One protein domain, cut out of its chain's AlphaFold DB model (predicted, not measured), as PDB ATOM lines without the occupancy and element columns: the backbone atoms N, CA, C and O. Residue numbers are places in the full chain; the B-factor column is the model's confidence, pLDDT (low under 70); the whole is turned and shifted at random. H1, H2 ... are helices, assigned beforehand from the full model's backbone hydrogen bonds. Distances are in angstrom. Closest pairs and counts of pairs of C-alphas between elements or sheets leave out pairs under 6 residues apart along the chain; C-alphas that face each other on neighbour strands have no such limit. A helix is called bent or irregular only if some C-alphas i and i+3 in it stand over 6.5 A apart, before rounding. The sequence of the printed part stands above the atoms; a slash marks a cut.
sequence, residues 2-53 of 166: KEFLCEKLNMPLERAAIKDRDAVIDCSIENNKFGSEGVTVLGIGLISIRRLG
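This is residues 2 to 53 of the 166 residues of the protein "Cell division protein FtsA" of Clostridium botulinum CFSAN002367 (UniProt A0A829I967). A longer helix, H2, and a short one, H1, stand well away from each other at opposite ends of a loose, drawn-out printed part; a long link, residues 9 to 36, runs from H1 across the gap and then makes a wide loop near H2. Residues 47 to 53, of which 47 to 51 belong to H2, stick out free at the far end. The printed part has 52 residues with two named helices, H1 then H2, and no named strand; the class is all helix, though under half of the residues, 22 of 52, are in named elements. The whole is loose, with a radius of gyration of the C-alphas of 14.2 A and spans of 40 by 27 by 16 A.

Find C-alpha 37 at (281.280, 303.988, 375.569); from there H2, residues 37 to 51, runs 22.9 A to C-alpha 51 at (283.252, 310.945, 397.265). H2 is irregular, but only just: C-alphas 37 and 40 are 6.7 A apart. Then go to C-alpha 2 at (296.409, 307.153, 366.411), where H1, residues 2 to 8, begins; its first and last C-alphas are 10.1 A apart.

Look from H2 back to H1 and you find the two apart, with no C-alpha of the one within 8 A of the other. Between them lie residues 9 to 36, a long link of 28 residues with no named element. In H1 every O i to N i+4 pair is within hydrogen-bond range; in H2, 10 of 11 are.

The two C-alphas farthest apart, those of Phe 4 and Gly 53, are 43.2 A from each other. The printed part has no cut. The mean pLDDT of the printed part is 78.4; look for values under 70 at residues 27 to 34 and 51 to 53.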
ATOM      1  N   LYS A   2     295.863 307.108 365.054       80.19
ATOM      2  CA  LYS A   2     296.409 307.153 366.411       80.19
ATOM      3  C   LYS A   2     297.881 307.589 366.461       80.19
ATOM      4  O   LYS A   2     298.222 308.400 367.312       80.19
ATOM      5  N   GLU A   3     298.718 307.128 365.525       84.62
ATOM      6  CA  GLU A   3     300.138 307.516 365.450       84.62
ATOM      7  C   GLU A   3     300.294 309.026 365.236       84.62
ATOM      8  O   GLU A   3     301.030 309.692 365.956       84.62
ATOM      9  N   PHE A   4     299.509 309.574 364.306       85.75
ATOM     10  CA  PHE A   4     299.521 310.996 363.956       85.75
ATOM     11  C   PHE A   4     299.053 311.892 365.115       85.75
ATOM     12  O   PHE A   4     299.559 312.995 365.312       85.75
ATOM     13  N   LEU A   5     298.088 311.412 365.908       84.69
ATOM     14  CA  LEU A   5     297.604 312.111 367.099       84.69
ATOM     15  C   LEU A   5     298.666 312.113 368.211       84.69
ATOM     16  O   LEU A   5     298.910 313.148 368.826       84.69
ATOM     17  N   CYS A   6     299.322 310.972 368.439       88.75
ATOM     18  CA  CYS A   6     300.419 310.825 369.399       88.75
ATOM     19  C   CYS A   6     301.623 311.711 369.054       88.75
ATOM     20  O   CYS A   6     302.167 312.362 369.941       88.75
ATOM     21  N   GLU A   7     301.987 311.797 367.772       88.31
ATOM     22  CA  GLU A   7     303.061 312.666 367.280       88.31
ATOM     23  C   GLU A   7     302.750 314.150 367.536       88.31
ATOM     24  O   GLU A   7     303.579 314.883 368.072       88.31
ATOM     25  N   LYS A   8     301.520 314.594 367.240       90.44
ATOM     26  CA  LYS A   8     301.090 315.983 367.482       90.44
ATOM     27  C   LYS A   8     300.960 316.342 368.961       90.44
ATOM     28  O   LYS A   8     301.171 317.498 369.315       90.44
ATOM     29  N   LEU A   9     300.614 315.376 369.811       87.88
ATOM     30  CA  LEU A   9     300.487 315.558 371.261       87.88
ATOM     31  C   LEU A   9     301.788 315.256 372.022       87.88
ATOM     32  O   LEU A   9     301.793 315.309 373.250       87.88
ATOM     33  N   ASN A  10     302.877 314.942 371.308       89.19
ATOM     34  CA  ASN A  10     304.173 314.554 371.866       89.19
ATOM     35  C   ASN A  10     304.048 313.451 372.940       89.19
ATOM     36  O   ASN A  10     304.650 313.522 374.014       89.19
ATOM     37  N   MET A  11     303.201 312.451 372.671       90.12
ATOM     38  CA  MET A  11     302.873 311.374 373.603       90.12
ATOM     39  C   MET A  11     303.309 310.011 373.042       90.12
ATOM     40  O   MET A  11     303.014 309.723 371.883       90.12
ATOM     41  N   PRO A  12     303.940 309.136 373.852       89.19
ATOM     42  CA  PRO A  12     304.283 307.776 373.437       89.19
ATOM     43  C   PRO A  12     303.058 306.984 372.956       89.19
ATOM     44  O   PRO A  12     301.969 307.105 373.534       89.19
ATOM     45  N   LEU A  13     303.229 306.159 371.918       85.19
ATOM     46  CA  LEU A  13     302.139 305.388 371.307       85.19
ATOM     47  C   LEU A  13     301.512 304.403 372.305       85.19
ATOM     48  O   LEU A  13     300.306 304.154 372.268       85.19
ATOM     49  N   GLU A  14     302.318 303.911 373.243       83.25
ATOM     50  CA  GLU A  14     301.939 303.001 374.323       83.25
ATOM     51  C   GLU A  14     300.937 303.637 375.297       83.25
ATOM     52  O   GLU A  14     300.178 302.929 375.957       83.25
ATOM     53  N   ARG A  15     300.900 304.975 375.387       79.12
ATOM     54  CA  ARG A  15     299.949 305.705 376.243       79.12
ATOM     55  C   ARG A  15     298.602 305.953 375.577       79.12
ATOM     56  O   ARG A  15     297.644 306.298 376.267       79.12
ATOM     57  N   ALA A  16     298.503 305.779 374.263       79.69
ATOM     58  CA  ALA A  16     297.225 305.812 373.580       79.69
ATOM     59  C   ALA A  16     296.653 304.391 373.580       79.69
ATOM     60  O   ALA A  16     297.197 303.489 372.954       79.69
ATOM     61  N   ALA A  17     295.541 304.167 374.267       77.75
ATOM     62  CA  ALA A  17     294.826 302.897 374.251       77.75
ATOM     63  C   ALA A  17     293.330 303.160 374.401       77.75
ATOM     64  O   ALA A  17     292.931 304.097 375.094       77.75
ATOM     65  N   ILE A  18     292.513 302.335 373.751       77.06
ATOM     66  CA  ILE A  18     291.076 302.300 374.017       77.06
ATOM     67  C   ILE A  18     290.908 301.439 375.266       77.06
ATOM     68  O   ILE A  18     291.411 300.319 375.311       77.06
ATOM     69  N   LYS A  19     290.280 301.998 376.302       74.00
ATOM     70  CA  LYS A  19     289.986 301.283 377.543       74.00
ATOM     71  C   LYS A  19     288.513 300.908 377.561       74.00
ATOM     72  O   LYS A  19     287.657 301.787 377.479       74.00
ATOM     73  N   ASP A  20     288.247 299.619 377.703       76.25
ATOM     74  CA  ASP A  20     286.914 299.098 377.984       76.25
ATOM     75  C   ASP A  20     286.672 299.023 379.499       76.25
ATOM     76  O   ASP A  20     287.563 299.297 380.309       76.25
ATOM     77  N   ARG A  21     285.447 298.670 379.896       74.12
ATOM     78  CA  ARG A  21     285.038 298.595 381.307       74.12
ATOM     79  C   ARG A  21     285.880 297.632 382.144       74.12
ATOM     80  O   ARG A  21     286.103 297.917 383.315       74.12
ATOM     81  N   ASP A  22     286.422 296.584 381.529       74.00
ATOM     82  CA  ASP A  22     287.293 295.599 382.186       74.00
ATOM     83  C   ASP A  22     288.618 296.209 382.680       74.00
ATOM     84  O   ASP A  22     289.292 295.644 383.538       74.00
ATOM     85  N   ALA A  23     288.996 297.394 382.185       75.06
ATOM     86  CA  ALA A  23     290.154 298.131 382.682       75.06
ATOM     87  C   ALA A  23     289.922 298.770 384.068       75.06
ATOM     88  O   ALA A  23     290.874 299.275 384.669       75.06
ATOM     89  N   VAL A  24     288.680 298.791 384.571       76.38
ATOM     90  CA  VAL A  24     288.343 299.322 385.898       76.38
ATOM     91  C   VAL A  24     288.321 298.182 386.914       76.38
ATOM     92  O   VAL A  24     287.293 297.568 387.167       76.38
ATOM     93  N   ILE A  25     289.486 297.938 387.516       74.75
ATOM     94  CA  ILE A  25     289.751 296.840 388.466       74.75
ATOM     95  C   ILE A  25     288.751 296.822 389.638       74.75
ATOM     96  O   ILE A  25     288.374 295.760 390.123       74.75
ATOM     97  N   ASP A  26     288.295 297.999 390.072       73.00
ATOM     98  CA  ASP A  26     287.430 298.169 391.243       73.00
ATOM     99  C   ASP A  26     285.933 297.904 390.970       73.00
ATOM    100  O   ASP A  26     285.098 298.136 391.847       73.00
ATOM    101  N   CYS A  27     285.554 297.460 389.766       68.81
ATOM    102  CA  CYS A  27     284.168 297.142 389.419       68.81
ATOM    103  C   CYS A  27     284.065 295.805 388.675       68.81
ATOM    104  O   CYS A  27     284.573 295.662 387.569       68.81
ATOM    105  N   SER A  28     283.332 294.849 389.251       69.38
ATOM    106  CA  SER A  28     282.936 293.613 388.566       69.38
ATOM    107  C   SER A  28     281.552 293.795 387.941       69.38
ATOM    108  O   SER A  28     280.618 294.219 388.622       69.38
ATOM    109  N   ILE A  29     281.420 293.527 386.639       69.25
ATOM    110  CA  ILE A  29     280.184 293.745 385.877       69.25
ATOM    111  C   ILE A  29     279.795 292.433 385.202       69.25
ATOM    112  O   ILE A  29     280.492 291.962 384.310       69.25
ATOM    113  N   GLU A  30     278.656 291.863 385.588       67.75
ATOM    114  CA  GLU A  30     278.191 290.573 385.055       67.75
ATOM    115  C   GLU A  30     277.637 290.668 383.621       67.75
ATOM    116  O   GLU A  30     277.585 289.671 382.906       67.75
ATOM    117  N   ASN A  31     277.226 291.861 383.174       66.06
ATOM    118  CA  ASN A  31     276.569 292.059 381.880       66.06
ATOM    119  C   ASN A  31     277.233 293.202 381.092       66.06
ATOM    120  O   ASN A  31     276.800 294.359 381.129       66.06
ATOM    121  N   ASN A  32     278.329 292.889 380.394       64.56
ATOM    122  CA  ASN A  32     279.166 293.873 379.699       64.56
ATOM    123  C   ASN A  32     278.600 294.264 378.318       64.56
ATOM    124  O   ASN A  32     279.235 294.099 377.281       64.56
ATOM    125  N   LYS A  33     277.359 294.766 378.292       69.06
ATOM    126  CA  LYS A  33     276.653 295.125 377.047       69.06
ATOM    127  C   LYS A  33     277.192 296.400 376.372       69.06
ATOM    128  O   LYS A  33     276.812 296.696 375.246       69.06
ATOM    129  N   PHE A  34     278.058 297.152 377.055       68.06
ATOM    130  CA  PHE A  34     278.659 298.396 376.571       68.06
ATOM    131  C   PHE A  34     280.183 298.293 376.673       68.06
ATOM    132  O   PHE A  34     280.688 298.035 377.761       68.06
ATOM    133  N   GLY A  35     280.900 298.527 375.572       74.12
ATOM    134  CA  GLY A  35     282.366 298.593 375.561       74.12
ATOM    135  C   GLY A  35     282.884 299.931 376.102       74.12
ATOM    136  O   GLY A  35     282.384 300.463 377.095       74.12
ATOM    137  N   SER A  36     283.861 300.516 375.416       76.75
ATOM    138  CA  SER A  36     284.479 301.803 375.770       76.75
ATOM    139  C   SER A  36     283.500 302.965 375.990       76.75
ATOM    140  O   SER A  36     283.752 303.814 376.838       76.75
ATOM    141  N   GLU A  37     282.338 302.985 375.334       79.12
ATOM    142  CA  GLU A  37     281.280 303.988 375.569       79.12
ATOM    143  C   GLU A  37     280.809 304.013 377.030       79.12
ATOM    144  O   GLU A  37     280.454 305.049 377.592       79.12
ATOM    145  N   GLY A  38     280.835 302.848 377.670       80.06
ATOM    146  CA  GLY A  38     280.368 302.665 379.024       80.06
ATOM    147  C   GLY A  38     281.415 302.943 380.103       80.06
ATOM    148  O   GLY A  38     281.032 302.979 381.276       80.06
ATOM    149  N   VAL A  39     282.697 303.100 379.754       84.06
ATOM    150  CA  VAL A  39     283.791 303.262 380.732       84.06
ATOM    151  C   VAL A  39     283.728 304.622 381.427       84.06
ATOM    152  O   VAL A  39     283.984 304.720 382.623       84.06
ATOM    153  N   THR A  40     283.307 305.664 380.707       84.81
ATOM    154  CA  THR A  40     283.223 307.035 381.228       84.81
ATOM    155  C   THR A  40     282.144 307.160 382.296       84.81
ATOM    156  O   THR A  40     282.405 307.685 383.376       84.81
ATOM    157  N   VAL A  41     280.945 306.629 382.031       85.00
ATOM    158  CA  VAL A  41     279.833 306.637 382.998       85.00
ATOM    159  C   VAL A  41     280.210 305.852 384.250       85.00
ATOM    160  O   VAL A  41     279.945 306.297 385.363       85.00
ATOM    161  N   LEU A  42     280.883 304.715 384.070       85.88
ATOM    162  CA  LEU A  42     281.352 303.891 385.176       85.88
ATOM    163  C   LEU A  42     282.432 304.598 386.001       85.88
ATOM    164  O   LEU A  42     282.360 304.593 387.225       85.88
ATOM    165  N   GLY A  43     283.388 305.265 385.351       84.31
ATOM    166  CA  GLY A  43     284.412 306.060 386.024       84.31
ATOM    167  C   GLY A  43     283.820 307.219 386.829       84.31
ATOM    168  O   GLY A  43     284.195 307.410 387.984       84.31
ATOM    169  N   ILE A  44     282.856 307.951 386.257       85.19
ATOM    170  CA  ILE A  44     282.129 309.016 386.966       85.19
ATOM    171  C   ILE A  44     281.377 308.429 388.161       85.19
ATOM    172  O   ILE A  44     281.553 308.916 389.272       85.19
ATOM    173  N   GLY A  45     280.607 307.355 387.962       85.12
ATOM    174  CA  GLY A  45     279.872 306.690 389.039       85.12
ATOM    175  C   GLY A  45     280.784 306.224 390.176       85.12
ATOM    176  O   GLY A  45     280.501 306.497 391.338       85.12
ATOM    177  N   LEU A  46     281.921 305.603 389.851       83.19
ATOM    178  CA  LEU A  46     282.907 305.147 390.832       83.19
ATOM    179  C   LEU A  46     283.521 306.315 391.620       83.19
ATOM    180  O   LEU A  46     283.643 306.237 392.843       83.19
ATOM    181  N   ILE A  47     283.885 307.410 390.943       80.88
ATOM    182  CA  ILE A  47     284.390 308.636 391.586       80.88
ATOM    183  C   ILE A  47     283.315 309.238 392.498       80.88
ATOM    184  O   ILE A  47     283.621 309.619 393.627       80.88
ATOM    185  N   SER A  48     282.067 309.312 392.030       80.00
ATOM    186  CA  SER A  48     280.937 309.832 392.799       80.00
ATOM    187  C   SER A  48     280.687 309.003 394.055       80.00
ATOM    188  O   SER A  48     280.583 309.584 395.127       80.00
ATOM    189  N   ILE A  49     280.677 307.669 393.962       78.88
ATOM    190  CA  ILE A  49     280.506 306.772 395.118       78.88
ATOM    191  C   ILE A  49     281.664 306.926 396.111       78.88
ATOM    192  O   ILE A  49     281.431 307.004 397.310       78.88
ATOM    193  N   ARG A  50     282.910 307.033 395.632       73.06
ATOM    194  CA  ARG A  50     284.083 307.261 396.500       73.06
ATOM    195  C   ARG A  50     284.044 308.599 397.241       73.06
ATOM    196  O   ARG A  50     284.652 308.725 398.301       73.06
ATOM    197  N   ARG A  51     283.399 309.611 396.662       66.38
ATOM    198  CA  ARG A  51     283.252 310.945 397.265       66.38
ATOM    199  C   ARG A  51     281.988 311.076 398.115       66.38
ATOM    200  O   ARG A  51     281.954 311.912 399.008       66.38
ATOM    201  N   LEU A  52     280.983 310.236 397.872       65.62
ATOM    202  CA  LEU A  52     279.738 310.193 398.632       65.62
ATOM    203  C   LEU A  52     280.038 309.912 400.112       65.62
ATOM    204  O   LEU A  52     280.571 308.862 400.454       65.62
ATOM    205  N   GLY A  53     279.711 310.876 400.976       60.75
ATOM    206  CA  GLY A  53     279.928 310.789 402.425       60.75
ATOM    207  C   GLY A  53     281.282 311.306 402.921       60.75
ATOM    208  O   GLY A  53     281.528 311.252 404.117       60.75
TER     209      GLY A  53